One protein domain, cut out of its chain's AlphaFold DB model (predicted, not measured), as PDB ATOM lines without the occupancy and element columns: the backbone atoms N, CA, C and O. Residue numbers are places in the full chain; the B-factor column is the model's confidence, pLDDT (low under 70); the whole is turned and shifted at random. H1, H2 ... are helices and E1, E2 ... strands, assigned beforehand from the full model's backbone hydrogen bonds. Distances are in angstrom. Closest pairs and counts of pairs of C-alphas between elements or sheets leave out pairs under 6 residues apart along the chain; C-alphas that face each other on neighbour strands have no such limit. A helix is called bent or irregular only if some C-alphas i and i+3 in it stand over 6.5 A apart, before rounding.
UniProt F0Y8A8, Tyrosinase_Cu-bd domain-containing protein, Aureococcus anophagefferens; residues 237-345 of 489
ATOM      1  N   ARG A 237      34.650  -3.288 -49.683       53.56
ATOM      2  CA  ARG A 237      34.608  -3.501 -48.214       53.56
ATOM      3  C   ARG A 237      34.204  -4.887 -47.708       53.56
ATOM      4  O   ARG A 237      33.671  -5.007 -46.608       53.56
ATOM      5  N   PHE A 238      34.404  -5.936 -48.506       51.28
ATOM      6  CA  PHE A 238      33.972  -7.302 -48.161       51.28
ATOM      7  C   PHE A 238      32.463  -7.432 -47.861       51.28
ATOM      8  O   PHE A 238      31.989  -8.449 -47.358       51.28
ATOM      9  N   TRP A 239      31.702  -6.420 -48.298       52.72
ATOM     10  CA  TRP A 239      30.247  -6.328 -48.330       52.72
ATOM     11  C   TRP A 239      29.513  -5.978 -47.021       52.72
ATOM     12  O   TRP A 239      28.366  -6.401 -46.840       52.72
ATOM     13  N   ALA A 240      30.124  -5.077 -46.239       51.19
ATOM     14  CA  ALA A 240      29.487  -4.096 -45.339       51.19
ATOM     15  C   ALA A 240      28.923  -4.577 -43.983       51.19
ATOM     16  O   ALA A 240      27.905  -4.046 -43.544       51.19
ATOM     17  N   ASN A 241      29.587  -5.539 -43.332       50.75
ATOM     18  CA  ASN A 241      29.597  -5.731 -41.864       50.75
ATOM     19  C   ASN A 241      30.799  -6.573 -41.356       50.75
ATOM     20  O   ASN A 241      30.905  -6.800 -40.158       50.75
ATOM     21  N   GLU A 242      31.750  -6.966 -42.222       56.00
ATOM     22  CA  GLU A 242      32.860  -7.882 -41.867       56.00
ATOM     23  C   GLU A 242      34.227  -7.201 -41.710       56.00
ATOM     24  O   GLU A 242      35.277  -7.842 -41.773       56.00
ATOM     25  N   GLU A 243      34.236  -5.881 -41.530       62.03
ATOM     26  CA  GLU A 243      35.470  -5.087 -41.515       62.03
ATOM     27  C   GLU A 243      36.345  -5.389 -40.286       62.03
ATOM     28  O   GLU A 243      37.565  -5.269 -40.339       62.03
ATOM     29  N   SER A 244      35.752  -5.845 -39.184       66.62
ATOM     30  CA  SER A 244      36.428  -6.016 -37.893       66.62
ATOM     31  C   SER A 244      37.408  -7.165 -37.790       66.62
ATOM     32  O   SER A 244      38.317  -7.113 -36.972       66.62
ATOM     33  N   ASN A 245      37.240  -8.202 -38.603       78.00
ATOM     34  CA  ASN A 245      38.137  -9.354 -38.591       78.00
ATOM     35  C   ASN A 245      39.237  -9.242 -39.648       78.00
ATOM     36  O   ASN A 245      40.118 -10.096 -39.715       78.00
ATOM     37  N   PHE A 246      39.211  -8.186 -40.467       83.06
ATOM     38  CA  PHE A 246      40.152  -7.987 -41.563       83.06
ATOM     39  C   PHE A 246      41.609  -8.007 -41.089       83.06
ATOM     40  O   PHE A 246      42.429  -8.744 -41.637       83.06
ATOM     41  N   LEU A 247      41.916  -7.260 -40.026       88.06
ATOM     42  CA  LEU A 247      43.250  -7.246 -39.431       88.06
ATOM     43  C   LEU A 247      43.673  -8.636 -38.934       88.06
ATOM     44  O   LEU A 247      44.807  -9.051 -39.163       88.06
ATOM     45  N   LEU A 248      42.764  -9.366 -38.278       87.31
ATOM     46  CA  LEU A 248      43.046 -10.699 -37.742       87.31
ATOM     47  C   LEU A 248      43.313 -11.711 -38.868       87.31
ATOM     48  O   LEU A 248      44.254 -12.492 -38.780       87.31
ATOM     49  N   MET A 249      42.571 -11.644 -39.975       88.50
ATOM     50  CA  MET A 249      42.825 -12.486 -41.151       88.50
ATOM     51  C   MET A 249      44.136 -12.114 -41.862       88.50
ATOM     52  O   MET A 249      44.897 -12.999 -42.250       88.50
ATOM     53  N   SER A 250      44.457 -10.821 -41.981       91.12
ATOM     54  CA  SER A 250      45.760 -10.378 -42.502       91.12
ATOM     55  C   SER A 250      46.916 -10.881 -41.622       91.12
ATOM     56  O   SER A 250      47.919 -11.381 -42.136       91.12
ATOM     57  N   LYS A 251      46.745 -10.880 -40.290       92.06
ATOM     58  CA  LYS A 251      47.689 -11.486 -39.332       92.06
ATOM     59  C   LYS A 251      47.889 -12.986 -39.592       92.06
ATOM     60  O   LYS A 251      49.026 -13.453 -39.515       92.06
ATOM     61  N   VAL A 252      46.840 -13.738 -39.947       92.62
ATOM     62  CA  VAL A 252      46.972 -15.154 -40.346       92.62
ATOM     63  C   VAL A 252      47.837 -15.283 -41.604       92.62
ATOM     64  O   VAL A 252      48.795 -16.056 -41.594       92.62
ATOM     65  N   LEU A 253      47.587 -14.489 -42.654       94.62
ATOM     66  CA  LEU A 253      48.432 -14.496 -43.860       94.62
ATOM     67  C   LEU A 253      49.894 -14.140 -43.555       94.62
ATOM     68  O   LEU A 253      50.805 -14.721 -44.148       94.62
ATOM     69  N   TRP A 254      50.126 -13.198 -42.638       94.69
ATOM     70  CA  TRP A 254      51.465 -12.815 -42.193       94.69
ATOM     71  C   TRP A 254      52.188 -13.976 -41.497       94.69
ATOM     72  O   TRP A 254      53.323 -14.286 -41.859       94.69
ATOM     73  N   ARG A 255      51.520 -14.700 -40.586       94.06
ATOM     74  CA  ARG A 255      52.102 -15.887 -39.922       94.06
ATOM     75  C   ARG A 255      52.421 -17.026 -40.889       94.06
ATOM     76  O   ARG A 255      53.419 -17.716 -40.703       94.06
ATOM     77  N   HIS A 256      51.627 -17.177 -41.948       95.06
ATOM     78  CA  HIS A 256      51.884 -18.131 -43.033       95.06
ATOM     79  C   HIS A 256      52.919 -17.625 -44.049       95.06
ATOM     80  O   HIS A 256      53.349 -18.373 -44.921       95.06
ATOM     81  N   GLY A 257      53.345 -16.363 -43.956       94.50
ATOM     82  CA  GLY A 257      54.365 -15.787 -44.825       94.50
ATOM     83  C   GLY A 257      53.867 -15.247 -46.162       94.50
ATOM     84  O   GLY A 257      54.689 -14.863 -46.991       94.50
ATOM     85  N   PHE A 258      52.557 -15.204 -46.396       95.62
ATOM     86  CA  PHE A 258      51.992 -14.624 -47.617       95.62
ATOM     87  C   PHE A 258      51.945 -13.095 -47.577       95.62
ATOM     88  O   PHE A 258      51.999 -12.471 -48.633       95.62
ATOM     89  N   VAL A 259      51.894 -12.508 -46.376       94.19
ATOM     90  CA  VAL A 259      52.062 -11.066 -46.142       94.19
ATOM     91  C   VAL A 259      53.432 -10.817 -45.516       94.19
ATOM     92  O   VAL A 259      53.814 -11.474 -44.547       94.19
ATOM     93  N   ARG A 260      54.182  -9.865 -46.073       92.56
ATOM     94  CA  ARG A 260      55.530  -9.477 -45.645       92.56
ATOM     95  C   ARG A 260      55.537  -8.032 -45.194       92.56
ATOM     96  O   ARG A 260      55.165  -7.156 -45.962       92.56
ATOM     97  N   CYS A 261      55.981  -7.805 -43.966       91.56
ATOM     98  CA  CYS A 261      56.104  -6.483 -43.365       91.56
ATOM     99  C   CYS A 261      57.571  -6.281 -42.976       91.56
ATOM    100  O   CYS A 261      57.939  -6.455 -41.816       91.56
ATOM    101  N   ASP A 262      58.421  -6.021 -43.969       83.25
ATOM    102  CA  ASP A 262      59.869  -5.940 -43.760       83.25
ATOM    103  C   ASP A 262      60.221  -4.767 -42.834       83.25
ATOM    104  O   ASP A 262      59.718  -3.654 -42.998       83.25
ATOM    105  N   ASP A 263      61.108  -5.002 -41.867       76.88
ATOM    106  CA  ASP A 263      61.419  -4.075 -40.776       76.88
ATOM    107  C   ASP A 263      62.518  -3.059 -41.103       76.88
ATOM    108  O   ASP A 263      63.303  -2.661 -40.242       76.88
ATOM    109  N   THR A 264      62.568  -2.610 -42.355       80.75
ATOM    110  CA  THR A 264      63.711  -1.866 -42.911       80.75
ATOM    111  C   THR A 264      63.506  -0.357 -43.004       80.75
ATOM    112  O   THR A 264      64.400   0.350 -43.471       80.75
ATOM    113  N   CYS A 265      62.361   0.161 -42.557       89.00
ATOM    114  CA  CYS A 265      62.031   1.568 -42.738       89.00
ATOM    115  C   CYS A 265      62.736   2.466 -41.723       89.00
ATOM    116  O   CYS A 265      62.864   2.129 -40.536       89.00
ATOM    117  N   THR A 266      63.129   3.645 -42.208       85.00
ATOM    118  CA  THR A 266      63.783   4.695 -41.426       85.00
ATOM    119  C   THR A 266      62.998   5.996 -41.559       85.00
ATOM    120  O   THR A 266      62.741   6.480 -42.665       85.00
ATOM    121  N   GLU A 267      62.626   6.581 -40.420       80.31
ATOM    122  CA  GLU A 267      61.917   7.860 -40.365       80.31
ATOM    123  C   GLU A 267      62.714   8.964 -41.082       80.31
ATOM    124  O   GLU A 267      63.909   9.145 -40.852       80.31
ATOM    125  N   GLY A 268      62.048   9.703 -41.974       80.19
ATOM    126  CA  GLY A 268      62.659  10.786 -42.754       80.19
ATOM    127  C   GLY A 268      63.501  10.340 -43.957       80.19
ATOM    128  O   GLY A 268      63.911  11.199 -44.738       80.19
ATOM    129  N   GLU A 269      63.729   9.034 -44.139       85.50
ATOM    130  CA  GLU A 269      64.449   8.473 -45.294       85.50
ATOM    131  C   GLU A 269      63.540   7.642 -46.207       85.50
ATOM    132  O   GLU A 269      63.661   7.725 -47.430       85.50
ATOM    133  N   THR A 270      62.629   6.850 -45.633       85.75
ATOM    134  CA  THR A 270      61.683   6.005 -46.374       85.75
ATOM    135  C   THR A 270      60.358   6.741 -46.595       85.75
ATOM    136  O   THR A 270      59.772   7.265 -45.645       85.75
ATOM    137  N   ASP A 271      59.852   6.763 -47.832       84.69
ATOM    138  CA  ASP A 271      58.504   7.269 -48.121       84.69
ATOM    139  C   ASP A 271      57.448   6.356 -47.466       84.69
ATOM    140  O   ASP A 271      57.542   5.134 -47.559       84.69
ATOM    141  N   LEU A 272      56.387   6.927 -46.877       82.62
ATOM    142  CA  LEU A 272      55.317   6.153 -46.210       82.62
ATOM    143  C   LEU A 272      54.723   5.046 -47.094       82.62
ATOM    144  O   LEU A 272      54.492   3.938 -46.632       82.62
ATOM    145  N   LYS A 273      54.512   5.342 -48.380       81.44
ATOM    146  CA  LYS A 273      53.976   4.404 -49.384       81.44
ATOM    147  C   LYS A 273      54.913   3.231 -49.708       81.44
ATOM    148  O   LYS A 273      54.456   2.249 -50.278       81.44
ATOM    149  N   ASP A 274      56.205   3.376 -49.416       82.56
ATOM    150  CA  ASP A 274      57.228   2.364 -49.681       82.56
ATOM    151  C   ASP A 274      57.470   1.511 -48.423       82.56
ATOM    152  O   ASP A 274      58.067   0.440 -48.503       82.56
ATOM    153  N   CYS A 275      56.983   1.971 -47.265       86.38
ATOM    154  CA  CYS A 275      57.006   1.256 -46.000       86.38
ATOM    155  C   CYS A 275      55.634   0.656 -45.692       86.38
ATOM    156  O   CYS A 275      54.944   1.079 -44.762       86.38
ATOM    157  N   THR A 276      55.229  -0.308 -46.515       88.38
ATOM    158  CA  THR A 276      53.984  -1.037 -46.300       88.38
ATOM    159  C   THR A 276      54.218  -2.531 -46.224       88.38
ATOM    160  O   THR A 276      55.229  -3.050 -46.704       88.38
ATOM    161  N   CYS A 277      53.286  -3.252 -45.616       91.62
ATOM    162  CA  CYS A 277      53.199  -4.682 -45.826       91.62
ATOM    163  C   CYS A 277      52.861  -4.948 -47.302       91.62
ATOM    164  O   CYS A 277      52.218  -4.137 -47.976       91.62
ATOM    165  N   THR A 278      53.336  -6.071 -47.831       90.12
ATOM    166  CA  THR A 278      53.096  -6.466 -49.219       90.12
ATOM    167  C   THR A 278      52.871  -7.965 -49.334       90.12
ATOM    168  O   THR A 278      53.321  -8.752 -48.501       90.12
ATOM    169  N   CYS A 279      52.197  -8.367 -50.407       92.88
ATOM    170  CA  CYS A 279      52.199  -9.744 -50.873       92.88
ATOM    171  C   CYS A 279      53.123  -9.845 -52.091       92.88
ATOM    172  O   CYS A 279      52.799  -9.268 -53.135       92.88
ATOM    173  N   PRO A 280      54.261 -10.549 -51.993       93.38
ATOM    174  CA  PRO A 280      55.132 -10.805 -53.133       93.38
ATOM    175  C   PRO A 280      54.371 -11.386 -54.331       93.38
ATOM    176  O   PRO A 280      53.692 -12.410 -54.218       93.38
ATOM    177  N   ALA A 281      54.496 -10.742 -55.494       93.06
ATOM    178  CA  ALA A 281      53.785 -11.145 -56.709       93.06
ATOM    179  C   ALA A 281      54.198 -12.549 -57.186       93.06
ATOM    180  O   ALA A 281      53.405 -13.255 -57.803       93.06
ATOM    181  N   GLU A 282      55.412 -12.982 -56.842       94.88
ATOM    182  CA  GLU A 282      55.960 -14.308 -57.124       94.88
ATOM    183  C   GLU A 282      55.149 -15.437 -56.472       94.88
ATOM    184  O   GLU A 282      55.171 -16.572 -56.954       94.88
ATOM    185  N   TYR A 283      54.392 -15.160 -55.402       94.88
ATOM    186  CA  TYR A 283      53.474 -16.152 -54.843       94.88
ATOM    187  C   TYR A 283      52.366 -16.525 -55.829       94.88
ATOM    188  O   TYR A 283      51.989 -17.695 -55.891       94.88
ATOM    189  N   LEU A 284      51.934 -15.589 -56.678       94.50
ATOM    190  CA  LEU A 284      50.902 -15.827 -57.689       94.50
ATOM    191  C   LEU A 284      51.392 -16.648 -58.892       94.50
ATOM    192  O   LEU A 284      50.585 -17.108 -59.696       94.50
ATOM    193  N   GLU A 285      52.703 -16.881 -59.014       94.56
ATOM    194  CA  GLU A 285      53.256 -17.841 -59.981       94.56
ATOM    195  C   GLU A 285      53.095 -19.295 -59.511       94.56
ATOM    196  O   GLU A 285      53.193 -20.226 -60.315       94.56
ATOM    197  N   ARG A 286      52.877 -19.495 -58.204       94.44
ATOM    198  CA  ARG A 286      52.838 -20.808 -57.543       94.44
ATOM    199  C   ARG A 286      51.463 -21.170 -56.999       94.44
ATOM    200  O   ARG A 286      51.145 -22.354 -56.966       94.44
ATOM    201  N   PHE A 287      50.692 -20.174 -56.578       96.44
ATOM    202  CA  PHE A 287      49.394 -20.339 -55.939       96.44
ATOM    203  C   PHE A 287      48.389 -19.366 -56.544       96.44
ATOM    204  O   PHE A 287      48.687 -18.200 -56.794       96.44
ATOM    205  N   THR A 288      47.163 -19.822 -56.738       96.12
ATOM    206  CA  THR A 288      46.038 -18.927 -56.993       96.12
ATOM    207  C   THR A 288      45.630 -18.215 -55.695       96.12
ATOM    208  O   THR A 288      45.778 -18.785 -54.613       96.12
ATOM    209  N   PRO A 289      45.040 -17.005 -55.759       94.88
ATOM    210  CA  PRO A 289      44.506 -16.340 -54.567       94.88
ATOM    211  C   PRO A 289      43.531 -17.219 -53.771       94.88
ATOM    212  O   PRO A 289      43.537 -17.204 -52.546       94.88
ATOM    213  N   TYR A 290      42.727 -18.033 -54.463       95.12
ATOM    214  CA  TYR A 290      41.805 -18.967 -53.823       95.12
ATOM    215  C   TYR A 290      42.536 -20.055 -53.023       95.12
ATOM    216  O   TYR A 290      42.161 -20.306 -51.883       95.12
ATOM    217  N   GLU A 291      43.587 -20.675 -53.573       96.38
ATOM    218  CA  GLU A 291      44.411 -21.662 -52.851       96.38
ATOM    219  C   GLU A 291      45.063 -21.049 -51.608       96.38
ATOM    220  O   GLU A 291      45.020 -21.664 -50.544       96.38
ATOM    221  N   ILE A 292      45.576 -19.814 -51.708       96.19
ATOM    222  CA  ILE A 292      46.151 -19.101 -50.558       96.19
ATOM    223  C   ILE A 292      45.100 -18.940 -49.456       96.19
ATOM    224  O   ILE A 292      45.343 -19.298 -48.307       96.19
ATOM    225  N   LEU A 293      43.913 -18.438 -49.799       93.19
ATOM    226  CA  LEU A 293      42.836 -18.175 -48.841       93.19
ATOM    227  C   LEU A 293      42.151 -19.452 -48.309       93.19
ATOM    228  O   LEU A 293      41.387 -19.370 -47.348       93.19
ATOM    229  N   THR A 294      42.388 -20.618 -48.922       93.50
ATOM    230  CA  THR A 294      41.777 -21.904 -48.539       93.50
ATOM    231  C   THR A 294      42.817 -22.898 -48.053       93.50
ATOM    232  O   THR A 294      43.052 -22.992 -46.856       93.50
ATOM    233  N   THR A 295      43.430 -23.648 -48.960       91.94
ATOM    234  CA  THR A 295      44.303 -24.783 -48.662       91.94
ATOM    235  C   THR A 295      45.537 -24.376 -47.868       91.94
ATOM    236  O   THR A 295      45.963 -25.133 -47.004       91.94
ATOM    237  N   GLU A 296      46.094 -23.194 -48.136       93.75
ATOM    238  CA  GLU A 296      47.346 -22.768 -47.505       93.75
ATOM    239  C   GLU A 296      47.151 -22.052 -46.161       93.75
ATOM    240  O   GLU A 296      48.101 -21.997 -45.391       93.75
ATOM    241  N   THR A 297      45.971 -21.473 -45.881       92.81
ATOM    242  CA  THR A 297      45.754 -20.653 -44.661       92.81
ATOM    243  C   THR A 297      44.401 -20.827 -43.964       92.81
ATOM    244  O   THR A 297      44.226 -20.378 -42.835       92.81
ATOM    245  N   GLY A 298      43.407 -21.431 -44.618       89.69
ATOM    246  CA  GLY A 298      42.074 -21.691 -44.057       89.69
ATOM    247  C   GLY A 298      41.151 -20.476 -43.896       89.69
ATOM    248  O   GLY A 298      40.024 -20.634 -43.424       89.69
ATOM    249  N   ILE A 299      41.573 -19.278 -44.310       88.88
ATOM    250  CA  ILE A 299      40.877 -18.011 -44.023       88.88
ATOM    251  C   ILE A 299      39.440 -17.951 -44.567       88.88
ATOM    252  O   ILE A 299      38.577 -17.317 -43.950       88.88
ATOM    253  N   LEU A 300      39.137 -18.618 -45.691       88.31
ATOM    254  CA  LEU A 300      37.786 -18.582 -46.268       88.31
ATOM    255  C   LEU A 300      36.701 -19.138 -45.336       88.31
ATOM    256  O   LEU A 300      35.544 -18.751 -45.494       88.31
ATOM    257  N   HIS A 301      37.039 -19.987 -44.358       86.69
ATOM    258  CA  HIS A 301      36.062 -20.455 -43.375       86.69
ATOM    259  C   HIS A 301      35.449 -19.287 -42.590       86.69
ATOM    260  O   HIS A 301      34.226 -19.150 -42.556       86.69
ATOM    261  N   TRP A 302      36.283 -18.400 -42.036       85.38
ATOM    262  CA  TRP A 302      35.803 -17.210 -41.331       85.38
ATOM    263  C   TRP A 302      35.063 -16.276 -42.267       85.38
ATOM    264  O   TRP A 302      33.966 -15.838 -41.939       85.38
ATOM    265  N   LEU A 303      35.608 -16.022 -43.459       82.94
ATOM    266  CA  LEU A 303      34.920 -15.187 -44.443       82.94
ATOM    267  C   LEU A 303      33.526 -15.730 -44.771       82.94
ATOM    268  O   LEU A 303      32.589 -14.947 -44.882       82.94
ATOM    269  N   SER A 304      33.355 -17.050 -44.863       85.06
ATOM    270  CA  SER A 304      32.039 -17.660 -45.044       85.06
ATOM    271  C   SER A 304      31.122 -17.431 -43.845       85.06
ATOM    272  O   SER A 304      30.017 -16.922 -44.042       85.06
ATOM    273  N   SER A 305      31.590 -17.730 -42.627       80.75
ATOM    274  CA  SER A 305      30.829 -17.560 -41.378       80.75
ATOM    275  C   SER A 305      30.345 -16.125 -41.169       80.75
ATOM    276  O   SER A 305      29.229 -15.895 -40.710       80.75
ATOM    277  N   TYR A 306      31.177 -15.169 -41.558       77.38
ATOM    278  CA  TYR A 306      30.963 -13.749 -41.355       77.38
ATOM    279  C   TYR A 306      30.137 -13.112 -42.472       77.38
ATOM    280  O   TYR A 306      29.212 -12.370 -42.193       77.38
ATOM    281  N   SER A 307      30.318 -13.497 -43.737       76.38
ATOM    282  CA  SER A 307      29.702 -12.834 -44.905       76.38
ATOM    283  C   SER A 307      28.160 -12.860 -45.040       76.38
ATOM    284  O   SER A 307      27.640 -12.513 -46.107       76.38
ATOM    285  N   LEU A 308      27.410 -13.289 -44.020       78.00
ATOM    286  CA  LEU A 308      25.941 -13.372 -44.002       78.00
ATOM    287  C   LEU A 308      25.371 -14.125 -45.219       78.00
ATOM    288  O   LEU A 308      24.382 -13.713 -45.832       78.00
ATOM    289  N   GLY A 309      26.025 -15.230 -45.589       79.88
ATOM    290  CA  GLY A 309      25.625 -16.103 -46.697       79.88
ATOM    291  C   GLY A 309      26.045 -15.624 -48.090       79.88
ATOM    292  O   GLY A 309      25.655 -16.244 -49.079       79.88
ATOM    293  N   LYS A 310      26.837 -14.545 -48.203       84.62
ATOM    294  CA  LYS A 310      27.420 -14.128 -49.492       84.62
ATOM    295  C   LYS A 310      28.537 -15.062 -49.933       84.62
ATOM    296  O   LYS A 310      28.626 -15.349 -51.121       84.62
ATOM    297  N   VAL A 311      29.359 -15.529 -48.999       88.31
ATOM    298  CA  VAL A 311      30.335 -16.598 -49.206       88.31
ATOM    299  C   VAL A 311      29.802 -17.856 -48.534       88.31
ATOM    300  O   VAL A 311      29.502 -17.849 -47.340       88.31
ATOM    301  N   TYR A 312      29.673 -18.940 -49.289       90.38
ATOM    302  CA  TYR A 312      29.155 -20.208 -48.778       90.38
ATOM    303  C   TYR A 312      30.004 -21.378 -49.258       90.38
ATOM    304  O   TYR A 312      30.554 -21.343 -50.356       90.38
ATOM    305  N   TYR A 313      30.101 -22.414 -48.431       93.56
ATOM    306  CA  TYR A 313      30.725 -23.680 -48.798       93.56
ATOM    307  C   TYR A 313      29.702 -24.596 -49.482       93.56
ATOM    308  O   TYR A 313      28.635 -24.856 -48.916       93.56
ATOM    309  N   ASP A 314      30.011 -25.089 -50.680       94.25
ATOM    310  CA  ASP A 314      29.219 -26.095 -51.384       94.25
ATOM    311  C   ASP A 314      29.815 -27.489 -51.141       94.25
ATOM    312  O   ASP A 314      30.933 -27.813 -51.534       94.25
ATOM    313  N   ALA A 315      29.051 -28.345 -50.464       93.88
ATOM    314  CA  ALA A 315      29.483 -29.703 -50.149       93.88
ATOM    315  C   ALA A 315      29.508 -30.640 -51.372       93.88
ATOM    316  O   ALA A 315      30.009 -31.756 -51.260       93.88
ATOM    317  N   ALA A 316      28.923 -30.245 -52.509       95.00
ATOM    318  CA  ALA A 316      28.880 -31.078 -53.706       95.00
ATOM    319  C   ALA A 316      30.206 -31.076 -54.476       95.00
ATOM    320  O   ALA A 316      30.573 -32.109 -55.043       95.00
ATOM    321  N   ASP A 317      30.900 -29.939 -54.510       94.62
ATOM    322  CA  ASP A 317      32.218 -29.798 -55.136       94.62
ATOM    323  C   ASP A 317      33.342 -29.454 -54.148       94.62
ATOM    324  O   ASP A 317      34.501 -29.416 -54.557       94.62
ATOM    325  N   GLU A 318      33.012 -29.321 -52.860       94.25
ATOM    326  CA  GLU A 318      33.945 -29.083 -51.756       94.25
ATOM    327  C   GLU A 318      34.685 -27.739 -51.875       94.25
ATOM    328  O   GLU A 318      35.850 -27.610 -51.487       94.25
ATOM    329  N   LEU A 319      34.008 -26.714 -52.410       94.38
ATOM    330  CA  LEU A 319      34.564 -25.378 -52.631       94.38
ATOM    331  C   LEU A 319      33.725 -24.268 -51.987       94.38
ATOM    332  O   LEU A 319      32.528 -24.395 -51.741       94.38
ATOM    333  N   TYR A 320      34.376 -23.136 -51.720       94.06
ATOM    334  CA  TYR A 320      33.720 -21.892 -51.345       94.06
ATOM    335  C   TYR A 320      33.342 -21.092 -52.588       94.06
ATOM    336  O   TYR A 320      34.162 -20.873 -53.483       94.06
ATOM    337  N   HIS A 321      32.120 -20.575 -52.575       93.50
ATOM    338  CA  HIS A 321      31.531 -19.804 -53.659       93.50
ATOM    339  C   HIS A 321      31.025 -18.447 -53.195       93.50
ATOM    340  O   HIS A 321      30.688 -18.258 -52.025       93.50
ATOM    341  N   ILE A 322      30.929 -17.509 -54.139       90.69
ATOM    342  CA  ILE A 322      30.307 -16.200 -53.932       90.69
ATOM    343  C   ILE A 322      28.920 -16.206 -54.573       90.69
ATOM    344  O   ILE A 322      28.761 -16.359 -55.786       90.69
ATOM    345  N   ALA A 323      27.893 -15.992 -53.756       90.06
ATOM    346  CA  ALA A 323      26.507 -15.987 -54.191       90.06
ATOM    347  C   ALA A 323      26.274 -14.982 -55.332       90.06
ATOM    348  O   ALA A 323      26.523 -13.782 -55.211       90.06
ATOM    349  N   GLY A 324      25.752 -15.485 -56.455       89.94
ATOM    350  CA  GLY A 324      25.424 -14.680 -57.633       89.94
ATOM    351  C   GLY A 324      26.603 -14.363 -58.558       89.94
ATOM    352  O   GLY A 324      26.399 -13.647 -59.538       89.94
ATOM    353  N   TYR A 325      27.804 -14.882 -58.285       91.81
ATOM    354  CA  TYR A 325      28.976 -14.682 -59.136       91.81
ATOM    355  C   TYR A 325      29.139 -15.853 -60.110       91.81
ATOM    356  O   TYR A 325      28.848 -17.008 -59.804       91.81
ATOM    357  N   THR A 326      29.616 -15.561 -61.317       94.19
ATOM    358  CA  THR A 326      30.162 -16.580 -62.218       94.19
ATOM    359  C   THR A 326      31.581 -16.947 -61.789       94.19
ATOM    360  O   THR A 326      32.266 -16.150 -61.154       94.19
ATOM    361  N   LYS A 327      32.085 -18.097 -62.244       89.50
ATOM    362  CA  LYS A 327      33.467 -18.530 -61.975       89.50
ATOM    363  C   LYS A 327      34.528 -17.468 -62.313       89.50
ATOM    364  O   LYS A 327      35.512 -17.320 -61.601       89.50
ATOM    365  N   GLU A 328      34.348 -16.719 -63.402       91.06
ATOM    366  CA  GLU A 328      35.273 -15.637 -63.778       91.06
ATOM    367  C   GLU A 328      35.212 -14.463 -62.794       91.06
ATOM    368  O   GLU A 328      36.244 -13.912 -62.408       91.06
ATOM    369  N   GLN A 329      34.003 -14.111 -62.348       91.94
ATOM    370  CA  GLN A 329      33.804 -13.073 -61.340       91.94
ATOM    371  C   GLN A 329      34.376 -13.496 -59.984       91.94
ATOM    372  O   GLN A 329      34.999 -12.670 -59.323       91.94
ATOM    373  N   GLU A 330      34.221 -14.764 -59.594       91.12
ATOM    374  CA  GLU A 330      34.807 -15.320 -58.368       91.12
ATOM    375  C   GLU A 330      36.332 -15.241 -58.390       91.12
ATOM    376  O   GLU A 330      36.921 -14.697 -57.465       91.12
ATOM    377  N   MET A 331      36.984 -15.691 -59.471       89.25
ATOM    378  CA  MET A 331      38.448 -15.613 -59.583       89.25
ATOM    379  C   MET A 331      38.961 -14.177 -59.419       89.25
ATOM    380  O   MET A 331      39.950 -13.944 -58.725       89.25
ATOM    381  N   LYS A 332      38.270 -13.201 -60.021       89.88
ATOM    382  CA  LYS A 332      38.615 -11.783 -59.867       89.88
ATOM    383  C   LYS A 332      38.376 -11.285 -58.437       89.88
ATOM    384  O   LYS A 332      39.190 -10.526 -57.921       89.88
ATOM    385  N   ALA A 333      37.281 -11.705 -57.805       89.12
ATOM    386  CA  ALA A 333      36.948 -11.326 -56.437       89.12
ATOM    387  C   ALA A 333      37.954 -11.883 -55.425       89.12
ATOM    388  O   ALA A 333      38.436 -11.127 -54.591       89.12
ATOM    389  N   TRP A 334      38.339 -13.157 -55.540       90.88
ATOM    390  CA  TRP A 334      39.354 -13.760 -54.674       90.88
ATOM    391  C   TRP A 334      40.716 -13.078 -54.804       90.88
ATOM    392  O   TRP A 334      41.382 -12.854 -53.798       90.88
ATOM    393  N   GLY A 335      41.098 -12.668 -56.019       90.44
ATOM    394  CA  GLY A 335      42.288 -11.838 -56.225       90.44
ATOM    395  C   GLY A 335      42.211 -10.503 -55.484       90.44
ATOM    396  O   GLY A 335      43.141 -10.150 -54.768       90.44
ATOM    397  N   ALA A 336      41.082  -9.802 -55.592       88.25
ATOM    398  CA  ALA A 336      40.882  -8.513 -54.932       88.25
ATOM    399  C   ALA A 336      40.812  -8.618 -53.397       88.25
ATOM    400  O   ALA A 336      41.259  -7.718 -52.691       88.25
ATOM    401  N   VAL A 337      40.260  -9.718 -52.878       87.12
ATOM    402  CA  VAL A 337      40.262 -10.058 -51.450       87.12
ATOM    403  C   VAL A 337      41.685 -10.245 -50.933       87.12
ATOM    404  O   VAL A 337      42.050  -9.645 -49.923       87.12
ATOM    405  N   TYR A 338      42.474 -11.071 -51.622       90.00
ATOM    406  CA  TYR A 338      43.854 -11.341 -51.239       90.00
ATOM    407  C   TYR A 338      44.681 -10.053 -51.262       90.00
ATOM    408  O   TYR A 338      45.299  -9.716 -50.260       90.00
ATOM    409  N   GLU A 339      44.596  -9.288 -52.357       88.75
ATOM    410  CA  GLU A 339      45.269  -7.994 -52.511       88.75
ATOM    411  C   GLU A 339      44.889  -7.008 -51.399       88.75
ATOM    412  O   GLU A 339      45.753  -6.303 -50.882       88.75
ATOM    413  N   ALA A 340      43.620  -6.990 -50.976       86.19
ATOM    414  CA  ALA A 340      43.195  -6.133 -49.880       86.19
ATOM    415  C   ALA A 340      43.912  -6.474 -48.569       86.19
ATOM    416  O   ALA A 340      44.383  -5.564 -47.898       86.19
ATOM    417  N   MET A 341      44.046  -7.761 -48.226       87.56
ATOM    418  CA  MET A 341      44.688  -8.208 -46.981       87.56
ATOM    419  C   MET A 341      46.213  -8.005 -46.950       87.56
ATOM    420  O   MET A 341      46.814  -8.145 -45.882       87.56
ATOM    421  N   CYS A 342      46.835  -7.674 -48.085       89.50
ATOM    422  CA  CYS A 342      48.274  -7.421 -48.188       89.50
ATOM    423  C   CYS A 342      48.717  -6.131 -47.500       89.50
ATOM    424  O   CYS A 342      49.869  -6.030 -47.086       89.50
ATOM    425  N   ASP A 343      47.800  -5.174 -47.369       89.00
ATOM    426  CA  ASP A 343      48.018  -3.898 -46.705       89.00
ATOM    427  C   ASP A 343      46.980  -3.723 -45.581       89.00
ATOM    428  O   ASP A 343      45.881  -3.208 -45.816       89.00
ATOM    429  N   PRO A 344      47.300  -4.155 -44.345       88.81
ATOM    430  CA  PRO A 344      46.434  -3.960 -43.192       88.81
ATOM    431  C   PRO A 344      46.301  -2.493 -42.739       88.81
ATOM    432  O   PRO A 344      45.592  -2.228 -41.775       88.81
ATOM    433  N   GLY A 345      46.953  -1.523 -43.378       90.44
ATOM    434  CA  GLY A 345      46.982  -0.136 -42.927       90.44
ATOM    435  C   GLY A 345      47.574   0.058 -41.524       90.44
ATOM    436  O   GLY A 345      48.464  -0.671 -41.074       90.44
TER     437      GLY A 345
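AT A GLANCE: This is residues 237 to 345 of the 489 residues of the protein "Tyrosinase_Cu-bd domain-containing protein" of Aureococcus anophagefferens (UniProt F0Y8A8). Picture an elongated helical body: H5 runs through it lengthwise, the short H3 packs on H5 near the core, and the last residue of H5, Met 341, meets H1 about at right angles. The small hairpin E1 E2 makes one end of the body, with H4 packed on E1; from the other end a long loop without named elements, residues 256 to 280, reaches out, and its residues 268 to 273 stick out free. You have 109 residues printed, with five named helices and two named strands in the order H1 H2 H3 H4 E1 E2 H5; the sheet, E1 - E2, is antiparallel. The class is mostly helix, though under half of the residues, 53 of 109, are in named elements. The whole is compact, with a radius of gyration of the C-alphas of 15.1 A, and spans 53 by 31 by 23 A.

IN THESE COORDINATES: Find C-alpha 243 at (35.470, -5.087, -41.515); from there H1 runs 19.9 A to residue 255. H1 is irregular: C-alphas 244 and 247 are 7.1 A apart. Go on to H2, residues 281 to 285, H3, residues 289 to 293, and H4, residues 300 to 306. Then come E1, residues 311 to 314, beginning at C-alpha 311 (30.335, -16.598, -49.206), and E2, residues 319 to 322. H5, residues 327 to 341, runs 21.4 A and ends at C-alpha 341 (44.688, -8.208, -46.981).

HOW THE PARTS SIT: Start at H1, which touches H5 with residue 341 alone; the closest C-alphas, of Ser 250 and Met 341, are 5.1 A apart, and the lines stand about perpendicular at 81 degrees. H1 and H4 are near each other, with 8 pairs of C-alphas within 10 A. H1 and H3 are only just apart, their closest C-alphas at 8.3 A. H2 and H3 meet only through their link. H3 touches H5, closest at the C-alphas of Pro 289 and Gly 335, 5.3 A. The closest C-alphas of H4 and E1 are those of Ser 304 and Val 311, 4.6 A. In the antiparallel hairpin E1 and E2, look at N 312 and O 321, 3.0 A, and N 314 and O 319, 2.8 A, within hydrogen-bond range. In H3, H4 and H5 every O i to N i+4 pair is within hydrogen-bond range; H1 has 7 of 9, and H2 has 0 of 1 but 2 of 2 O i to N i+3 pairs.

THE WHOLE: The two C-alphas farthest apart, those of Gly 268 and Ala 316, are 54.9 A apart. The printed part has no cut, and its long link is that from H1 to H2, 25 residues. Look for low confidence, pLDDT under 70, at residues 237 to 244, of which 243 and 244 belong to H1; the mean of the printed part is 87.0.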